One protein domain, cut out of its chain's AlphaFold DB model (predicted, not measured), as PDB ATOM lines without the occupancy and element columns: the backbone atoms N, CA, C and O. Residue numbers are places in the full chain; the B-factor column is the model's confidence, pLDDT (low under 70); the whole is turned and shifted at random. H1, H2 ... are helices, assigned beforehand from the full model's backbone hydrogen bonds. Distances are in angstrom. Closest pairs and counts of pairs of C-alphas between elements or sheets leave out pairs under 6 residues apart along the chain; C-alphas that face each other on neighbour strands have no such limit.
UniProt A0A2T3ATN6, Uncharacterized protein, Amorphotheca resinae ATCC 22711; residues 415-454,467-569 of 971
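AT A GLANCE: This is residues 415 to 454 and 467 to 569 of the 971 residues of an uncharacterized protein of Amorphotheca resinae ATCC 22711 (UniProt A0A2T3ATN6). Two long helices, H3 and H4, meet near their ends at a corner like a wide V, and the two shorter helices H1 and H2 lie in the opening, nearer to H4. The last stretch, residues 542 to 569, has no named element and folds back from the far end of H4 through the opening toward H3, while residues 467 to 482 of H3 stick out free. The printed part has 143 residues, with four named helices in the order H1, H2, H3, H4 and no named strand; its class is all helix. The whole is loose, with a radius of gyration of the C-alphas of 19.3 A, and flat, spanning 59 by 52 by 26 A.

IN THESE COORDINATES: Begin at Pro 415 and find C-alpha 418 at (-43.700, 54.597, 4.145), where H1, residues 418 to 421, begins. Further on, H2 takes residues 433 to 446 and measures 19.7 A from first to last C-alpha. After the cut, look for C-alpha 467 at (-12.694, 75.546, -14.952); from there H3 runs over residues 467 to 498, 46.7 A long. H4, the longest helix with 35 residues, covers residues 507 to 541 and is 51.0 A long; find its last C-alpha at (-49.265, 53.596, 16.464).

HOW THE PARTS SIT: Start at H1, which touches H2; look at Phe 421 and Ser 443, whose C-alphas are the closest, 5.0 A apart. H1 and H4 are close but not clearly touching, with the closest C-alphas, those of Trp 418 and Arg 535, 7.7 A apart. H2 and H4 are near each other, with 8 pairs of C-alphas within 10 A. H3 is apart from both H1 and H2. H3 touches H4 with residues 497 to 498 alone, and H4 touches H3 with residues 507 to 510 alone; the closest C-alphas are those of Met 498 and Arg 510, 5.3 A apart. H3 and H4 stand at a steep tilt of 60 degrees and run opposite ways. In the backbones of H2, H3 and H4, every O i to N i+4 pair is within hydrogen-bond range; H1 is too short for such a pair, and its 1 pair of O i and N i+3 is not within range.

THE WHOLE: The two C-alphas farthest apart are those of Arg 503 and Asn 543, 61.0 A. Residues 455 to 466 are not printed, and C-alphas 454 and 467 are 30.0 A apart across this cut, which lies in the link from H2 to H3. The link from H1 to H2 is long, with 11 residues, and that from H3 to H4 is short, with 8. The mean pLDDT of the printed part is 80.6; look for values under 70 at residues 415 to 419, 452 to 454 and 552 to 569.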
ATOM      1  N   PRO A 415     -46.874  59.490   6.072       56.84
ATOM      2  CA  PRO A 415     -47.165  58.057   6.258       56.84
ATOM      3  C   PRO A 415     -47.658  57.296   5.008       56.84
ATOM      4  O   PRO A 415     -47.833  56.079   5.050       56.84
ATOM      5  N   GLU A 416     -47.922  57.980   3.898       60.53
ATOM      6  CA  GLU A 416     -48.161  57.405   2.571       60.53
ATOM      7  C   GLU A 416     -46.888  56.807   1.937       60.53
ATOM      8  O   GLU A 416     -46.908  55.645   1.527       60.53
ATOM      9  N   PHE A 417     -45.755  57.522   1.939       65.06
ATOM     10  CA  PHE A 417     -44.508  57.061   1.296       65.06
ATOM     11  C   PHE A 417     -43.735  56.016   2.117       65.06
ATOM     12  O   PHE A 417     -42.794  55.392   1.627       65.06
ATOM     13  N   TRP A 418     -44.178  55.735   3.347       64.81
ATOM     14  CA  TRP A 418     -43.700  54.597   4.145       64.81
ATOM     15  C   TRP A 418     -44.011  53.249   3.479       64.81
ATOM     16  O   TRP A 418     -43.400  52.234   3.818       64.81
ATOM     17  N   GLY A 419     -44.937  53.241   2.509       66.75
ATOM     18  CA  GLY A 419     -45.135  52.132   1.588       66.75
ATOM     19  C   GLY A 419     -43.849  51.748   0.858       66.75
ATOM     20  O   GLY A 419     -43.458  50.583   0.864       66.75
ATOM     21  N   ASP A 420     -43.176  52.750   0.297       72.94
ATOM     22  CA  ASP A 420     -42.029  52.608  -0.604       72.94
ATOM     23  C   ASP A 420     -40.701  52.529   0.157       72.94
ATOM     24  O   ASP A 420     -39.714  52.011  -0.360       72.94
ATOM     25  N   PHE A 421     -40.679  52.998   1.409       76.62
ATOM     26  CA  PHE A 421     -39.474  53.060   2.238       76.62
ATOM     27  C   PHE A 421     -38.853  51.686   2.540       76.62
ATOM     28  O   PHE A 421     -37.644  51.618   2.730       76.62
ATOM     29  N   VAL A 422     -39.637  50.601   2.551       83.44
ATOM     30  CA  VAL A 422     -39.149  49.222   2.792       83.44
ATOM     31  C   VAL A 422     -39.654  48.202   1.764       83.44
ATOM     32  O   VAL A 422     -39.397  47.018   1.912       83.44
ATOM     33  N   ASP A 423     -40.379  48.623   0.727       85.31
ATOM     34  CA  ASP A 423     -40.860  47.709  -0.315       85.31
ATOM     35  C   ASP A 423     -39.765  47.449  -1.359       85.31
ATOM     36  O   ASP A 423     -39.542  48.262  -2.260       85.31
ATOM     37  N   ASP A 424     -39.056  46.326  -1.224       86.88
ATOM     38  CA  ASP A 424     -38.121  45.816  -2.237       86.88
ATOM     39  C   ASP A 424     -38.700  44.703  -3.127       86.88
ATOM     40  O   ASP A 424     -37.950  44.083  -3.882       86.88
ATOM     41  N   GLY A 425     -40.021  44.495  -3.056       85.56
ATOM     42  CA  GLY A 425     -40.761  43.508  -3.835       85.56
ATOM     43  C   GLY A 425     -41.028  43.927  -5.291       85.56
ATOM     44  O   GLY A 425     -40.595  45.004  -5.725       85.56
ATOM     45  N   PRO A 426     -41.743  43.083  -6.061       84.94
ATOM     46  CA  PRO A 426     -41.869  43.186  -7.517       84.94
ATOM     47  C   PRO A 426     -42.501  44.494  -8.024       84.94
ATOM     48  O   PRO A 426     -43.075  45.288  -7.276       84.94
ATOM     49  N   ARG A 427     -42.373  44.733  -9.337       86.06
ATOM     50  CA  ARG A 427     -42.926  45.899 -10.047       86.06
ATOM     51  C   ARG A 427     -44.437  46.018  -9.830       86.06
ATOM     52  O   ARG A 427     -45.180  45.086 -10.128       86.06
ATOM     53  N   ARG A 428     -44.914  47.183  -9.378       86.88
ATOM     54  CA  ARG A 428     -46.357  47.432  -9.221       86.88
ATOM     55  C   ARG A 428     -47.016  47.722 -10.587       86.88
ATOM     56  O   ARG A 428     -46.349  48.279 -11.458       86.88
ATOM     57  N   PRO A 429     -48.324  47.446 -10.784       87.06
ATOM     58  CA  PRO A 429     -48.971  47.530 -12.105       87.06
ATOM     59  C   PRO A 429     -48.851  48.874 -12.843       87.06
ATOM     60  O   PRO A 429     -48.770  48.890 -14.065       87.06
ATOM     61  N   ASN A 430     -48.793  49.991 -12.108       89.69
ATOM     62  CA  ASN A 430     -48.707  51.349 -12.669       89.69
ATOM     63  C   ASN A 430     -47.298  51.964 -12.543       89.69
ATOM     64  O   ASN A 430     -47.118  53.165 -12.733       89.69
ATOM     65  N   GLU A 431     -46.302  51.172 -12.155       87.00
ATOM     66  CA  GLU A 431     -44.933  51.622 -11.916       87.00
ATOM     67  C   GLU A 431     -44.099  51.455 -13.192       87.00
ATOM     68  O   GLU A 431     -44.159  50.420 -13.857       87.00
ATOM     69  N   THR A 432     -43.301  52.453 -13.568       90.62
ATOM     70  CA  THR A 432     -42.321  52.304 -14.660       90.62
ATOM     71  C   THR A 432     -41.106  51.485 -14.198       90.62
ATOM     72  O   THR A 432     -40.818  51.438 -12.997       90.62
ATOM     73  N   PRO A 433     -40.322  50.871 -15.108       84.00
ATOM     74  CA  PRO A 433     -39.105  50.150 -14.723       84.00
ATOM     75  C   PRO A 433     -38.108  51.018 -13.935       84.00
ATOM     76  O   PRO A 433     -37.500  50.551 -12.978       84.00
ATOM     77  N   SER A 434     -37.991  52.310 -14.267       82.88
ATOM     78  CA  SER A 434     -37.086  53.249 -13.587       82.88
ATOM     79  C   SER A 434     -37.599  53.729 -12.220       82.88
ATOM     80  O   SER A 434     -36.788  54.032 -11.343       82.88
ATOM     81  N   GLN A 435     -38.919  53.775 -12.004       85.31
ATOM     82  CA  GLN A 435     -39.506  53.949 -10.668       85.31
ATOM     83  C   GLN A 435     -39.306  52.688  -9.821       85.31
ATOM     84  O   GLN A 435     -38.842  52.805  -8.692       85.31
ATOM     85  N   THR A 436     -39.533  51.504 -10.403       84.38
ATOM     86  CA  THR A 436     -39.320  50.200  -9.749       84.38
ATOM     87  C   THR A 436     -37.883  50.076  -9.250       84.38
ATOM     88  O   THR A 436     -37.641  49.838  -8.068       84.38
ATOM     89  N   GLU A 437     -36.907  50.326 -10.130       81.81
ATOM     90  CA  GLU A 437     -35.489  50.258  -9.780       81.81
ATOM     91  C   GLU A 437     -35.124  51.298  -8.708       81.81
ATOM     92  O   GLU A 437     -34.350  51.000  -7.801       81.81
ATOM     93  N   ARG A 438     -35.719  52.500  -8.747       83.69
ATOM     94  CA  ARG A 438     -35.517  53.549  -7.732       83.69
ATOM     95  C   ARG A 438     -36.083  53.142  -6.369       83.69
ATOM     96  O   ARG A 438     -35.363  53.265  -5.379       83.69
ATOM     97  N   ARG A 439     -37.319  52.629  -6.324       88.00
ATOM     98  CA  ARG A 439     -37.973  52.116  -5.112       88.00
ATOM     99  C   ARG A 439     -37.137  51.000  -4.499       88.00
ATOM    100  O   ARG A 439     -36.676  51.168  -3.378       88.00
ATOM    101  N   ILE A 440     -36.849  49.935  -5.252       85.75
ATOM    102  CA  ILE A 440     -36.038  48.792  -4.796       85.75
ATOM    103  C   ILE A 440     -34.631  49.239  -4.360       85.75
ATOM    104  O   ILE A 440     -34.076  48.744  -3.375       85.75
ATOM    105  N   ARG A 441     -34.021  50.206  -5.061       84.12
ATOM    106  CA  ARG A 441     -32.704  50.743  -4.687       84.12
ATOM    107  C   ARG A 441     -32.744  51.441  -3.329       84.12
ATOM    108  O   ARG A 441     -31.846  51.194  -2.519       84.12
ATOM    109  N   TRP A 442     -33.756  52.277  -3.090       84.50
ATOM    110  CA  TRP A 442     -33.966  52.974  -1.824       84.50
ATOM    111  C   TRP A 442     -34.391  52.032  -0.703       84.50
ATOM    112  O   TRP A 442     -33.731  52.034   0.326       84.50
ATOM    113  N   SER A 443     -35.406  51.191  -0.889       86.81
ATOM    114  CA  SER A 443     -35.900  50.290   0.156       86.81
ATOM    115  C   SER A 443     -34.816  49.342   0.657       86.81
ATOM    116  O   SER A 443     -34.585  49.267   1.863       86.81
ATOM    117  N   ARG A 444     -34.027  48.734  -0.241       87.75
ATOM    118  CA  ARG A 444     -32.846  47.952   0.168       87.75
ATOM    119  C   ARG A 444     -31.778  48.802   0.884       87.75
ATOM    120  O   ARG A 444     -31.073  48.279   1.736       87.75
ATOM    121  N   SER A 445     -31.652  50.098   0.585       86.00
ATOM    122  CA  SER A 445     -30.750  51.008   1.319       86.00
ATOM    123  C   SER A 445     -31.283  51.386   2.705       86.00
ATOM    124  O   SER A 445     -30.499  51.524   3.638       86.00
ATOM    125  N   ASN A 446     -32.598  51.556   2.839       84.12
ATOM    126  CA  ASN A 446     -33.284  51.973   4.061       84.12
ATOM    127  C   ASN A 446     -33.381  50.830   5.077       84.12
ATOM    128  O   ASN A 446     -33.177  51.038   6.267       84.12
ATOM    129  N   MET A 447     -33.624  49.607   4.592       87.25
ATOM    130  CA  MET A 447     -33.541  48.370   5.374       87.25
ATOM    131  C   MET A 447     -32.090  47.940   5.661       87.25
ATOM    132  O   MET A 447     -31.869  46.903   6.275       87.25
ATOM    133  N   GLY A 448     -31.081  48.683   5.184       88.25
ATOM    134  CA  GLY A 448     -29.670  48.351   5.398       88.25
ATOM    135  C   GLY A 448     -29.245  46.995   4.816       88.25
ATOM    136  O   GLY A 448     -28.374  46.339   5.386       88.25
ATOM    137  N   ILE A 449     -29.862  46.547   3.718       87.31
ATOM    138  CA  ILE A 449     -29.567  45.262   3.064       87.31
ATOM    139  C   ILE A 449     -28.103  45.236   2.618       87.31
ATOM    140  O   ILE A 449     -27.645  46.131   1.901       87.31
ATOM    141  N   GLU A 450     -27.365  44.195   3.012       80.44
ATOM    142  CA  GLU A 450     -25.975  43.997   2.606       80.44
ATOM    143  C   GLU A 450     -25.907  43.703   1.114       80.44
ATOM    144  O   GLU A 450     -26.045  42.565   0.662       80.44
ATOM    145  N   ARG A 451     -25.640  44.760   0.352       74.94
ATOM    146  CA  ARG A 451     -25.035  44.659  -0.970       74.94
ATOM    147  C   ARG A 451     -23.566  44.295  -0.783       74.94
ATOM    148  O   ARG A 451     -22.910  44.780   0.137       74.94
ATOM    149  N   ARG A 452     -23.021  43.499  -1.701       67.06
ATOM    150  CA  ARG A 452     -21.569  43.321  -1.809       67.06
ATOM    151  C   ARG A 452     -20.888  44.697  -1.945       67.06
ATOM    152  O   ARG A 452     -21.377  45.504  -2.744       67.06
ATOM    153  N   PRO A 453     -19.795  44.987  -1.213       58.75
ATOM    154  CA  PRO A 453     -19.102  46.263  -1.344       58.75
ATOM    155  C   PRO A 453     -18.591  46.424  -2.777       58.75
ATOM    156  O   PRO A 453     -17.758  45.644  -3.240       58.75
ATOM    157  N   ARG A 454     -19.107  47.436  -3.483       64.62
ATOM    158  CA  ARG A 454     -18.461  47.970  -4.686       64.62
ATOM    159  C   ARG A 454     -17.389  48.970  -4.231       64.62
ATOM    160  O   ARG A 454     -17.664  49.698  -3.273       64.62
ATOM    161  N   GLY A 467     -13.879  76.097 -14.285       81.06
ATOM    162  CA  GLY A 467     -12.694  75.546 -14.952       81.06
ATOM    163  C   GLY A 467     -12.207  74.284 -14.246       81.06
ATOM    164  O   GLY A 467     -12.147  73.204 -14.840       81.06
ATOM    165  N   ARG A 468     -11.977  74.385 -12.932       83.06
ATOM    166  CA  ARG A 468     -11.636  73.233 -12.087       83.06
ATOM    167  C   ARG A 468     -12.750  72.182 -12.042       83.06
ATOM    168  O   ARG A 468     -12.455  70.992 -11.977       83.06
ATOM    169  N   ARG A 469     -14.027  72.581 -12.136       81.12
ATOM    170  CA  ARG A 469     -15.169  71.653 -12.248       81.12
ATOM    171  C   ARG A 469     -15.116  70.797 -13.519       81.12
ATOM    172  O   ARG A 469     -15.510  69.636 -13.450       81.12
ATOM    173  N   ALA A 470     -14.638  71.324 -14.649       84.19
ATOM    174  CA  ALA A 470     -14.482  70.540 -15.877       84.19
ATOM    175  C   ALA A 470     -13.398  69.457 -15.727       84.19
ATOM    176  O   ALA A 470     -13.660  68.291 -16.014       84.19
ATOM    177  N   GLN A 471     -12.227  69.819 -15.185       85.50
ATOM    178  CA  GLN A 471     -11.144  68.873 -14.874       85.50
ATOM    179  C   GLN A 471     -11.627  67.762 -13.927       85.50
ATOM    180  O   GLN A 471     -11.509  66.582 -14.240       85.50
ATOM    181  N   ILE A 472     -12.301  68.143 -12.838       84.25
ATOM    182  CA  ILE A 472     -12.922  67.234 -11.861       84.25
ATOM    183  C   ILE A 472     -13.919  66.249 -12.489       84.25
ATOM    184  O   ILE A 472     -14.029  65.104 -12.046       84.25
ATOM    185  N   LEU A 473     -14.680  66.669 -13.503       83.62
ATOM    186  CA  LEU A 473     -15.619  65.782 -14.191       83.62
ATOM    187  C   LEU A 473     -14.895  64.759 -15.074       83.62
ATOM    188  O   LEU A 473     -15.350  63.615 -15.142       83.62
ATOM    189  N   GLU A 474     -13.764  65.125 -15.678       87.62
ATOM    190  CA  GLU A 474     -12.956  64.206 -16.483       87.62
ATOM    191  C   GLU A 474     -12.115  63.254 -15.619       87.62
ATOM    192  O   GLU A 474     -12.139  62.049 -15.857       87.62
ATOM    193  N   GLU A 475     -11.497  63.734 -14.535       85.00
ATOM    194  CA  GLU A 475     -10.889  62.885 -13.494       85.00
ATOM    195  C   GLU A 475     -11.891  61.832 -12.996       85.00
ATOM    196  O   GLU A 475     -11.585  60.639 -12.904       85.00
ATOM    197  N   ARG A 476     -13.137  62.255 -12.742       81.06
ATOM    198  CA  ARG A 476     -14.230  61.358 -12.354       81.06
ATOM    199  C   ARG A 476     -14.620  60.394 -13.473       81.06
ATOM    200  O   ARG A 476     -14.944  59.244 -13.167       81.06
ATOM    201  N   ARG A 477     -14.596  60.816 -14.745       85.94
ATOM    202  CA  ARG A 477     -14.854  59.945 -15.905       85.94
ATOM    203  C   ARG A 477     -13.787  58.854 -15.980       85.94
ATOM    204  O   ARG A 477     -14.149  57.679 -15.916       85.94
ATOM    205  N   ILE A 478     -12.510  59.233 -15.996       88.06
ATOM    206  CA  ILE A 478     -11.342  58.338 -16.030       88.06
ATOM    207  C   ILE A 478     -11.380  57.359 -14.851       88.06
ATOM    208  O   ILE A 478     -11.361  56.145 -15.059       88.06
ATOM    209  N   HIS A 479     -11.538  57.853 -13.619       82.81
ATOM    210  CA  HIS A 479     -11.613  56.996 -12.435       82.81
ATOM    211  C   HIS A 479     -12.829  56.051 -12.483       82.81
ATOM    212  O   HIS A 479     -12.723  54.879 -12.122       82.81
ATOM    213  N   SER A 480     -13.981  56.504 -12.994       80.31
ATOM    214  CA  SER A 480     -15.148  55.629 -13.166       80.31
ATOM    215  C   SER A 480     -14.924  54.528 -14.207       80.31
ATOM    216  O   SER A 480     -15.407  53.413 -14.019       80.31
ATOM    217  N   GLN A 481     -14.167  54.802 -15.273       86.25
ATOM    218  CA  GLN A 481     -13.786  53.800 -16.268       86.25
ATOM    219  C   GLN A 481     -12.751  52.816 -15.709       86.25
ATOM    220  O   GLN A 481     -12.877  51.616 -15.952       86.25
ATOM    221  N   ALA A 482     -11.786  53.288 -14.913       85.06
ATOM    222  CA  ALA A 482     -10.828  52.435 -14.214       85.06
ATOM    223  C   ALA A 482     -11.540  51.451 -13.270       85.06
ATOM    224  O   ALA A 482     -11.354  50.241 -13.403       85.06
ATOM    225  N   LEU A 483     -12.448  51.939 -12.411       82.88
ATOM    226  CA  LEU A 483     -13.252  51.074 -11.539       82.88
ATOM    227  C   LEU A 483     -14.142  50.101 -12.328       82.88
ATOM    228  O   LEU A 483     -14.326  48.969 -11.884       82.88
ATOM    229  N   ARG A 484     -14.689  50.483 -13.493       82.81
ATOM    230  CA  ARG A 484     -15.423  49.534 -14.354       82.81
ATOM    231  C   ARG A 484     -14.510  48.409 -14.842       82.81
ATOM    232  O   ARG A 484     -14.799  47.250 -14.567       82.81
ATOM    233  N   ARG A 485     -13.372  48.750 -15.461       85.12
ATOM    234  CA  ARG A 485     -12.376  47.784 -15.962       85.12
ATOM    235  C   ARG A 485     -11.886  46.834 -14.860       85.12
ATOM    236  O   ARG A 485     -11.759  45.635 -15.100       85.12
ATOM    237  N   GLU A 486     -11.653  47.345 -13.650       87.00
ATOM    238  CA  GLU A 486     -11.237  46.535 -12.499       87.00
ATOM    239  C   GLU A 486     -12.342  45.569 -12.038       87.00
ATOM    240  O   GLU A 486     -12.087  44.382 -11.823       87.00
ATOM    241  N   ASN A 487     -13.589  46.037 -11.927       81.00
ATOM    242  CA  ASN A 487     -14.711  45.173 -11.561       81.00
ATOM    243  C   ASN A 487     -15.004  44.118 -12.640       81.00
ATOM    244  O   ASN A 487     -15.240  42.964 -12.287       81.00
ATOM    245  N   ASP A 488     -14.909  44.461 -13.926       83.88
ATOM    246  CA  ASP A 488     -15.046  43.511 -15.037       83.88
ATOM    247  C   ASP A 488     -13.953  42.433 -14.988       83.88
ATOM    248  O   ASP A 488     -14.224  41.248 -15.202       83.88
ATOM    249  N   ALA A 489     -12.711  42.810 -14.664       87.62
ATOM    250  CA  ALA A 489     -11.619  41.865 -14.451       87.62
ATOM    251  C   ALA A 489     -11.873  40.964 -13.228       87.62
ATOM    252  O   ALA A 489     -11.692  39.746 -13.311       87.62
ATOM    253  N   ASN A 490     -12.361  41.530 -12.120       85.94
ATOM    254  CA  ASN A 490     -12.733  40.790 -10.913       85.94
ATOM    255  C   ASN A 490     -13.936  39.849 -11.135       85.94
ATOM    256  O   ASN A 490     -13.950  38.749 -10.580       85.94
ATOM    257  N   LEU A 491     -14.904  40.220 -11.981       85.75
ATOM    258  CA  LEU A 491     -16.015  39.368 -12.423       85.75
ATOM    259  C   LEU A 491     -15.519  38.225 -13.315       85.75
ATOM    260  O   LEU A 491     -15.804  37.061 -13.042       85.75
ATOM    261  N   ARG A 492     -14.691  38.515 -14.328       88.69
ATOM    262  CA  ARG A 492     -14.057  37.477 -15.165       88.69
ATOM    263  C   ARG A 492     -13.237  36.502 -14.317       88.69
ATOM    264  O   ARG A 492     -13.292  35.297 -14.557       88.69
ATOM    265  N   LYS A 493     -12.514  36.995 -13.305       92.19
ATOM    266  CA  LYS A 493     -11.768  36.171 -12.341       92.19
ATOM    267  C   LYS A 493     -12.705  35.322 -11.476       92.19
ATOM    268  O   LYS A 493     -12.449  34.133 -11.329       92.19
ATOM    269  N   HIS A 494     -13.790  35.894 -10.949       89.75
ATOM    270  CA  HIS A 494     -14.805  35.162 -10.184       89.75
ATOM    271  C   HIS A 494     -15.421  34.025 -11.003       89.75
ATOM    272  O   HIS A 494     -15.346  32.874 -10.582       89.75
ATOM    273  N   ASN A 495     -15.935  34.321 -12.199       89.56
ATOM    274  CA  ASN A 495     -16.566  33.325 -13.065       89.56
ATOM    275  C   ASN A 495     -15.593  32.181 -13.388       89.56
ATOM    276  O   ASN A 495     -15.950  31.024 -13.208       89.56
ATOM    277  N   ARG A 496     -14.332  32.488 -13.729       93.62
ATOM    278  CA  ARG A 496     -13.275  31.481 -13.960       93.62
ATOM    279  C   ARG A 496     -12.939  30.606 -12.743       93.62
ATOM    280  O   ARG A 496     -12.380  29.536 -12.938       93.62
ATOM    281  N   MET A 497     -13.233  31.043 -11.517       95.06
ATOM    282  CA  MET A 497     -13.046  30.243 -10.293       95.06
ATOM    283  C   MET A 497     -14.316  29.481  -9.873       95.06
ATOM    284  O   MET A 497     -14.215  28.527  -9.103       95.06
ATOM    285  N   MET A 498     -15.489  29.888 -10.371       92.56
ATOM    286  CA  MET A 498     -16.798  29.270 -10.109       92.56
ATOM    287  C   MET A 498     -17.197  28.212 -11.150       92.56
ATOM    288  O   MET A 498     -17.920  27.279 -10.813       92.56
ATOM    289  N   ASP A 499     -16.757  28.385 -12.395       93.94
ATOM    290  CA  ASP A 499     -17.030  27.527 -13.552       93.94
ATOM    291  C   ASP A 499     -16.193  26.241 -13.503       93.94
ATOM    292  O   ASP A 499     -14.974  26.282 -13.654       93.94
ATOM    293  N   GLU A 500     -16.860  25.098 -13.322       95.81
ATOM    294  CA  GLU A 500     -16.251  23.764 -13.205       95.81
ATOM    295  C   GLU A 500     -15.562  23.277 -14.494       95.81
ATOM    296  O   GLU A 500     -14.751  22.355 -14.432       95.81
ATOM    297  N   SER A 501     -15.824  23.909 -15.646       96.38
ATOM    298  CA  SER A 501     -15.108  23.637 -16.901       96.38
ATOM    299  C   SER A 501     -13.793  24.418 -17.038       96.38
ATOM    300  O   SER A 501     -12.968  24.119 -17.907       96.38
ATOM    301  N   ASN A 502     -13.555  25.418 -16.182       96.75
ATOM    302  CA  ASN A 502     -12.413  26.309 -16.316       96.75
ATOM    303  C   ASN A 502     -11.128  25.718 -15.720       96.75
ATOM    304  O   ASN A 502     -11.118  25.222 -14.596       96.75
ATOM    305  N   ARG A 503      -9.982  25.922 -16.384       96.75
ATOM    306  CA  ARG A 503      -8.659  25.572 -15.822       96.75
ATOM    307  C   ARG A 503      -8.359  26.267 -14.480       96.75
ATOM    308  O   ARG A 503      -7.524  25.783 -13.722       96.75
ATOM    309  N   ASN A 504      -9.013  27.395 -14.193       96.44
ATOM    310  CA  ASN A 504      -8.851  28.154 -12.947       96.44
ATOM    311  C   ASN A 504      -9.929  27.832 -11.895       96.44
ATOM    312  O   ASN A 504     -10.007  28.536 -10.884       96.44
ATOM    313  N   PHE A 505     -10.756  26.805 -12.127       97.38
ATOM    314  CA  PHE A 505     -11.789  26.381 -11.191       97.38
ATOM    315  C   PHE A 505     -11.203  26.101  -9.805       97.38
ATOM    316  O   PHE A 505     -10.170  25.443  -9.670       97.38
ATOM    317  N   ASN A 506     -11.876  26.581  -8.758       97.38
ATOM    318  CA  ASN A 506     -11.421  26.399  -7.390       97.38
ATOM    319  C   ASN A 506     -12.600  26.037  -6.483       97.38
ATOM    320  O   ASN A 506     -13.350  26.900  -6.030       97.38
ATOM    321  N   THR A 507     -12.723  24.745  -6.173       97.25
ATOM    322  CA  THR A 507     -13.772  24.179  -5.312       97.25
ATOM    323  C   THR A 507     -13.866  24.883  -3.957       97.25
ATOM    324  O   THR A 507     -14.963  25.200  -3.505       97.25
ATOM    325  N   ALA A 508     -12.725  25.184  -3.324       97.06
ATOM    326  CA  ALA A 508     -12.695  25.846  -2.021       97.06
ATOM    327  C   ALA A 508     -13.199  27.296  -2.109       97.06
ATOM    328  O   ALA A 508     -13.966  27.730  -1.252       97.06
ATOM    329  N   TYR A 509     -12.837  28.020  -3.176       94.69
ATOM    330  CA  TYR A 509     -13.386  29.349  -3.458       94.69
ATOM    331  C   TYR A 509     -14.893  29.294  -3.747       94.69
ATOM    332  O   TYR A 509     -15.648  30.088  -3.189       94.69
ATOM    333  N   ARG A 510     -15.346  28.342  -4.575       94.44
ATOM    334  CA  ARG A 510     -16.765  28.137  -4.910       94.44
ATOM    335  C   ARG A 510     -17.610  27.896  -3.659       94.44
ATOM    336  O   ARG A 510     -18.700  28.455  -3.532       94.44
ATOM    337  N   ASP A 511     -17.113  27.081  -2.735       94.31
ATOM    338  CA  ASP A 511     -17.873  26.655  -1.562       94.31
ATOM    339  C   ASP A 511     -17.816  27.687  -0.418       94.31
ATOM    340  O   ASP A 511     -18.844  27.940   0.215       94.31
ATOM    341  N   ASP A 512     -16.693  28.393  -0.232       92.88
ATOM    342  CA  ASP A 512     -16.616  29.605   0.605       92.88
ATOM    343  C   ASP A 512     -17.526  30.726   0.073       92.88
ATOM    344  O   ASP A 512     -18.260  31.360   0.836       92.88
ATOM    345  N   TRP A 513     -17.555  30.935  -1.247       89.94
ATOM    346  CA  TRP A 513     -18.444  31.906  -1.876       89.94
ATOM    347  C   TRP A 513     -19.919  31.562  -1.641       89.94
ATOM    348  O   TRP A 513     -20.679  32.419  -1.186       89.94
ATOM    349  N   ARG A 514     -20.322  30.304  -1.873       90.00
ATOM    350  CA  ARG A 514     -21.687  29.813  -1.602       90.00
ATOM    351  C   ARG A 514     -22.062  29.942  -0.120       90.00
ATOM    352  O   ARG A 514     -23.185  30.350   0.183       90.00
ATOM    353  N   LYS A 515     -21.132  29.669   0.805       90.88
ATOM    354  CA  LYS A 515     -21.316  29.910   2.247       90.88
ATOM    355  C   LYS A 515     -21.589  31.394   2.525       90.88
ATOM    356  O   LYS A 515     -22.624  31.722   3.103       90.88
ATOM    357  N   LYS A 516     -20.741  32.295   2.021       87.19
ATOM    358  CA  LYS A 516     -20.878  33.752   2.203       87.19
ATOM    359  C   LYS A 516     -22.135  34.332   1.538       87.19
ATOM    360  O   LYS A 516     -22.718  35.269   2.079       87.19
ATOM    361  N   GLN A 517     -22.591  33.780   0.409       86.25
ATOM    362  CA  GLN A 517     -23.903  34.103  -0.174       86.25
ATOM    363  C   GLN A 517     -25.039  33.713   0.780       86.25
ATOM    364  O   GLN A 517     -25.886  34.547   1.097       86.25
ATOM    365  N   LYS A 518     -25.039  32.476   1.299       86.31
ATOM    366  CA  LYS A 518     -26.055  31.997   2.252       86.31
ATOM    367  C   LYS A 518     -26.104  32.856   3.524       86.31
ATOM    368  O   LYS A 518     -27.189  33.212   3.975       86.31
ATOM    369  N   GLU A 519     -24.948  33.238   4.062       87.81
ATOM    370  CA  GLU A 519     -24.820  34.093   5.253       87.81
ATOM    371  C   GLU A 519     -25.272  35.544   5.018       87.81
ATOM    372  O   GLU A 519     -25.856  36.151   5.917       87.81
ATOM    373  N   ARG A 520     -25.040  36.115   3.824       85.38
ATOM    374  CA  ARG A 520     -25.618  37.419   3.441       85.38
ATOM    375  C   ARG A 520     -27.134  37.336   3.308       85.38
ATOM    376  O   ARG A 520     -27.831  38.137   3.915       85.38
ATOM    377  N   ARG A 521     -27.653  36.342   2.577       84.38
ATOM    378  CA  ARG A 521     -29.101  36.150   2.372       84.38
ATOM    379  C   ARG A 521     -29.846  35.961   3.695       84.38
ATOM    380  O   ARG A 521     -30.908  36.545   3.869       84.38
ATOM    381  N   ALA A 522     -29.268  35.223   4.648       87.12
ATOM    382  CA  ALA A 522     -29.826  35.078   5.994       87.12
ATOM    383  C   ALA A 522     -29.907  36.423   6.745       87.12
ATOM    384  O   ALA A 522     -30.984  36.795   7.210       87.12
ATOM    385  N   ARG A 523     -28.808  37.191   6.798       89.19
ATOM    386  CA  ARG A 523     -28.777  38.510   7.462       89.19
ATOM    387  C   ARG A 523     -29.667  39.546   6.769       89.19
ATOM    388  O   ARG A 523     -30.302  40.359   7.432       89.19
ATOM    389  N   ASN A 524     -29.787  39.484   5.447       89.25
ATOM    390  CA  ASN A 524     -30.680  40.353   4.685       89.25
ATOM    391  C   ASN A 524     -32.158  39.973   4.853       89.25
ATOM    392  O   ASN A 524     -33.009  40.858   4.852       89.25
ATOM    393  N   ALA A 525     -32.484  38.689   5.033       86.69
ATOM    394  CA  ALA A 525     -33.830  38.261   5.411       86.69
ATOM    395  C   ALA A 525     -34.202  38.766   6.818       86.69
ATOM    396  O   ALA A 525     -35.286  39.319   6.986       86.69
ATOM    397  N   GLN A 526     -33.279  38.681   7.787       89.81
ATOM    398  CA  GLN A 526     -33.461  39.264   9.126       89.81
ATOM    399  C   GLN A 526     -33.718  40.776   9.053       89.81
ATOM    400  O   GLN A 526     -34.722  41.244   9.578       89.81
ATOM    401  N   ARG A 527     -32.898  41.536   8.311       88.94
ATOM    402  CA  ARG A 527     -33.083  42.992   8.146       88.94
ATOM    403  C   ARG A 527     -34.388  43.375   7.442       88.94
ATOM    404  O   ARG A 527     -35.010  44.365   7.821       88.94
ATOM    405  N   ARG A 528     -34.840  42.583   6.457       88.25
ATOM    406  CA  ARG A 528     -36.188  42.720   5.875       88.25
ATOM    407  C   ARG A 528     -37.255  42.530   6.957       88.25
ATOM    408  O   ARG A 528     -38.099  43.402   7.134       88.25
ATOM    409  N   ASP A 529     -37.202  41.433   7.709       89.00
ATOM    410  CA  ASP A 529     -38.188  41.116   8.751       89.00
ATOM    411  C   ASP A 529     -38.216  42.153   9.883       89.00
ATOM    412  O   ASP A 529     -39.293  42.584  10.294       89.00
ATOM    413  N   GLU A 530     -37.057  42.625  10.339       89.75
ATOM    414  CA  GLU A 530     -36.919  43.729  11.292       89.75
ATOM    415  C   GLU A 530     -37.565  45.015  10.761       89.75
ATOM    416  O   GLU A 530     -38.395  45.614  11.448       89.75
ATOM    417  N   ALA A 531     -37.254  45.424   9.529       88.06
ATOM    418  CA  ALA A 531     -37.818  46.631   8.929       88.06
ATOM    419  C   ALA A 531     -39.338  46.532   8.698       88.06
ATOM    420  O   ALA A 531     -40.065  47.509   8.906       88.06
ATOM    421  N   TYR A 532     -39.848  45.350   8.331       87.50
ATOM    422  CA  TYR A 532     -41.286  45.097   8.235       87.50
ATOM    423  C   TYR A 532     -41.970  45.107   9.608       87.50
ATOM    424  O   TYR A 532     -43.060  45.669   9.729       87.50
ATOM    425  N   ASN A 533     -41.329  44.578  10.654       89.06
ATOM    426  CA  ASN A 533     -41.828  44.650  12.030       89.06
ATOM    427  C   ASN A 533     -41.856  46.096  12.555       89.06
ATOM    428  O   ASN A 533     -42.871  46.516  13.115       89.06
ATOM    429  N   TRP A 534     -40.809  46.890  12.300       86.44
ATOM    430  CA  TRP A 534     -40.785  48.327  12.601       86.44
ATOM    431  C   TRP A 534     -41.902  49.084  11.871       86.44
ATOM    432  O   TRP A 534     -42.671  49.809  12.504       86.44
ATOM    433  N   ARG A 535     -42.071  48.869  10.557       85.12
ATOM    434  CA  ARG A 535     -43.183  49.451   9.783       85.12
ATOM    435  C   ARG A 535     -44.539  49.045  10.366       85.12
ATOM    436  O   ARG A 535     -45.387  49.907  10.576       85.12
ATOM    437  N   ALA A 536     -44.747  47.768  10.681       86.81
ATOM    438  CA  ALA A 536     -45.993  47.286  11.274       86.81
ATOM    439  C   ALA A 536     -46.277  47.909  12.652       86.81
ATOM    440  O   ALA A 536     -47.425  48.251  12.940       86.81
ATOM    441  N   PHE A 537     -45.250  48.101  13.485       86.31
ATOM    442  CA  PHE A 537     -45.350  48.792  14.771       86.31
ATOM    443  C   PHE A 537     -45.795  50.251  14.599       86.31
ATOM    444  O   PHE A 537     -46.799  50.657  15.187       86.31
ATOM    445  N   PHE A 538     -45.130  51.021  13.733       83.19
ATOM    446  CA  PHE A 538     -45.494  52.418  13.489       83.19
ATOM    447  C   PHE A 538     -46.886  52.577  12.859       83.19
ATOM    448  O   PHE A 538     -47.655  53.426  13.308       83.19
ATOM    449  N   TYR A 539     -47.268  51.738  11.884       85.38
ATOM    450  CA  TYR A 539     -48.619  51.782  11.295       85.38
ATOM    451  C   TYR A 539     -49.712  51.547  12.352       85.38
ATOM    452  O   TYR A 539     -50.731  52.241  12.336       85.38
ATOM    453  N   ARG A 540     -49.475  50.649  13.324       86.50
ATOM    454  CA  ARG A 540     -50.362  50.459  14.487       86.50
ATOM    455  C   ARG A 540     -50.419  51.705  15.376       86.50
ATOM    456  O   ARG A 540     -51.517  52.096  15.758       86.50
ATOM    457  N   GLN A 541     -49.287  52.357  15.667       88.50
ATOM    458  CA  GLN A 541     -49.265  53.596  16.464       88.50
ATOM    459  C   GLN A 541     -50.103  54.723  15.834       88.50
ATOM    460  O   GLN A 541     -50.825  55.417  16.546       88.50
ATOM    461  N   ILE A 542     -50.061  54.878  14.505       86.50
ATOM    462  CA  ILE A 542     -50.854  55.889  13.778       86.50
ATOM    463  C   ILE A 542     -52.269  55.412  13.393       86.50
ATOM    464  O   ILE A 542     -52.937  56.064  12.592       86.50
ATOM    465  N   ASN A 543     -52.735  54.280  13.941       87.94
ATOM    466  CA  ASN A 543     -54.035  53.656  13.652       87.94
ATOM    467  C   ASN A 543     -54.330  53.440  12.148       87.94
ATOM    468  O   ASN A 543     -55.491  53.447  11.729       87.94
ATOM    469  N   ARG A 544     -53.299  53.229  11.318       82.00
ATOM    470  CA  ARG A 544     -53.461  52.847   9.906       82.00
ATOM    471  C   ARG A 544     -53.435  51.318   9.760       82.00
ATOM    472  O   ARG A 544     -52.731  50.647  10.517       82.00
ATOM    473  N   PRO A 545     -54.169  50.740   8.789       83.69
ATOM    474  CA  PRO A 545     -54.071  49.312   8.502       83.69
ATOM    475  C   PRO A 545     -52.626  48.972   8.130       83.69
ATOM    476  O   PRO A 545     -52.031  49.646   7.289       83.69
ATOM    477  N   VAL A 546     -52.060  47.942   8.763       83.75
ATOM    478  CA  VAL A 546     -50.713  47.472   8.422       83.75
ATOM    479  C   VAL A 546     -50.757  46.939   6.984       83.75
ATOM    480  O   VAL A 546     -51.527  46.011   6.722       83.75
ATOM    481  N   PRO A 547     -49.991  47.518   6.044       78.12
ATOM    482  CA  PRO A 547     -49.939  47.031   4.671       78.12
ATOM    483  C   PRO A 547     -49.350  45.613   4.641       78.12
ATOM    484  O   PRO A 547     -48.558  45.273   5.526       78.12
ATOM    485  N   PRO A 548     -49.708  44.782   3.646       81.44
ATOM    486  CA  PRO A 548     -49.140  43.445   3.527       81.44
ATOM    487  C   PRO A 548     -47.613  43.524   3.450       81.44
ATOM    488  O   PRO A 548     -47.060  44.457   2.861       81.44
ATOM    489  N   LYS A 549     -46.940  42.530   4.037       82.12
ATOM    490  CA  LYS A 549     -45.514  42.309   3.798       82.12
ATOM    491  C   LYS A 549     -45.349  42.048   2.290       82.12
ATOM    492  O   LYS A 549     -45.967  41.098   1.813       82.12
ATOM    493  N   PRO A 550     -44.586  42.871   1.549       75.56
ATOM    494  CA  PRO A 550     -44.222  42.578   0.172       75.56
ATOM    495  C   PRO A 550     -43.580  41.200   0.085       75.56
ATOM    496  O   PRO A 550     -42.809  40.801   0.965       75.56
ATOM    497  N   GLU A 551     -43.885  40.486  -0.988       74.81
ATOM    498  CA  GLU A 551     -43.121  39.301  -1.345       74.81
ATOM    499  C   GLU A 551     -41.677  39.748  -1.623       74.81
ATOM    500  O   GLU A 551     -41.477  40.747  -2.325       74.81
ATOM    501  N   PRO A 552     -40.662  39.090  -1.028       67.50
ATOM    502  CA  PRO A 552     -39.283  39.368  -1.397       67.50
ATOM    503  C   PRO A 552     -39.116  39.080  -2.897       67.50
ATOM    504  O   PRO A 552     -39.806  38.199  -3.414       67.50
ATOM    505  N   PRO A 553     -38.222  39.793  -3.600       66.69
ATOM    506  CA  PRO A 553     -37.986  39.539  -5.017       66.69
ATOM    507  C   PRO A 553     -37.631  38.059  -5.229       66.69
ATOM    508  O   PRO A 553     -36.825  37.503  -4.479       66.69
ATOM    509  N   GLU A 554     -38.282  37.424  -6.212       53.81
ATOM    510  CA  GLU A 554     -38.131  35.988  -6.497       53.81
ATOM    511  C   GLU A 554     -36.669  35.649  -6.821       53.81
ATOM    512  O   GLU A 554     -36.105  34.686  -6.292       53.81
ATOM    513  N   ASP A 555     -36.026  36.523  -7.598       52.62
ATOM    514  CA  ASP A 555     -34.580  36.580  -7.728       52.62
ATOM    515  C   ASP A 555     -33.938  37.154  -6.458       52.62
ATOM    516  O   ASP A 555     -34.190  38.285  -6.029       52.62
ATOM    517  N   SER A 556     -33.030  36.377  -5.864       49.22
ATOM    518  CA  SER A 556     -32.256  36.763  -4.678       49.22
ATOM    519  C   SER A 556     -31.138  37.767  -5.019       49.22
ATOM    520  O   SER A 556     -29.950  37.495  -4.819       49.22
ATOM    521  N   ASP A 557     -31.527  38.927  -5.542       54.84
ATOM    522  CA  ASP A 557     -30.694  40.000  -6.102       54.84
ATOM    523  C   ASP A 557     -29.675  40.639  -5.144       54.84
ATOM    524  O   ASP A 557     -28.887  41.504  -5.539       54.84
ATOM    525  N   ASP A 558     -29.676  40.252  -3.873       58.72
ATOM    526  CA  ASP A 558     -28.667  40.664  -2.895       58.72
ATOM    527  C   ASP A 558     -27.234  40.353  -3.393       58.72
ATOM    528  O   ASP A 558     -26.275  41.036  -3.026       58.72
ATOM    529  N   ASP A 559     -27.103  39.366  -4.292       57.56
ATOM    530  CA  ASP A 559     -25.858  38.959  -4.947       57.56
ATOM    531  C   ASP A 559     -25.685  39.437  -6.409       57.56
ATOM    532  O   ASP A 559     -24.608  39.215  -6.963       57.56
ATOM    533  N   PHE A 560     -26.665  40.108  -7.039       49.59
ATOM    534  CA  PHE A 560     -26.677  40.409  -8.495       49.59
ATOM    535  C   PHE A 560     -25.514  41.310  -8.971       49.59
ATOM    536  O   PHE A 560     -25.282  41.518 -10.156       49.59
ATOM    537  N   LEU A 561     -24.747  41.878  -8.039       47.59
ATOM    538  CA  LEU A 561     -23.755  42.920  -8.303       47.59
ATOM    539  C   LEU A 561     -22.331  42.368  -8.487       47.59
ATOM    540  O   LEU A 561     -21.357  42.916  -7.969       47.59
ATOM    541  N   PHE A 562     -22.254  41.273  -9.252       43.91
ATOM    542  CA  PHE A 562     -21.393  41.201 -10.442       43.91
ATOM    543  C   PHE A 562     -21.627  42.405 -11.380       43.91
ATOM    544  O   PHE A 562     -20.673  43.089 -11.754       43.91
ATOM    545  N   ASP A 563     -22.876  42.736 -11.715       41.41
ATOM    546  CA  ASP A 563     -23.096  43.639 -12.848       41.41
ATOM    547  C   ASP A 563     -22.752  45.114 -12.541       41.41
ATOM    548  O   ASP A 563     -23.373  45.831 -11.735       41.41
ATOM    549  N   VAL A 564     -21.667  45.541 -13.195       39.78
ATOM    550  CA  VAL A 564     -21.085  46.887 -13.154       39.78
ATOM    551  C   VAL A 564     -21.420  47.711 -14.397       39.78
ATOM    552  O   VAL A 564     -21.335  48.942 -14.339       39.78
ATOM    553  N   ASP A 565     -21.969  47.082 -15.440       35.28
ATOM    554  CA  ASP A 565     -22.902  47.786 -16.316       35.28
ATOM    555  C   ASP A 565     -24.012  48.387 -15.420       35.28
ATOM    556  O   ASP A 565     -24.715  47.638 -14.732       35.28
ATOM    557  N   PRO A 566     -24.198  49.726 -15.364       32.44
ATOM    558  CA  PRO A 566     -25.471  50.257 -14.889       32.44
ATOM    559  C   PRO A 566     -26.545  49.648 -15.793       32.44
ATOM    560  O   PRO A 566     -26.281  49.561 -16.997       32.44
ATOM    561  N   PRO A 567     -27.702  49.206 -15.258       37.12
ATOM    562  CA  PRO A 567     -28.637  48.362 -15.995       37.12
ATOM    563  C   PRO A 567     -28.868  48.976 -17.367       37.12
ATOM    564  O   PRO A 567     -29.364  50.106 -17.456       37.12
ATOM    565  N   ARG A 568     -28.404  48.276 -18.417       36.38
ATOM    566  CA  ARG A 568     -28.546  48.741 -19.797       36.38
ATOM    567  C   ARG A 568     -30.024  48.989 -19.958       36.38
ATOM    568  O   ARG A 568     -30.782  48.022 -19.911       36.38
ATOM    569  N   ARG A 569     -30.428  50.265 -20.046       38.50
ATOM    570  CA  ARG A 569     -31.846  50.613 -20.143       38.50
ATOM    571  C   ARG A 569     -32.392  49.723 -21.258       38.50
ATOM    572  O   ARG A 569     -31.828  49.811 -22.355       38.50
TER     573      ARG A 569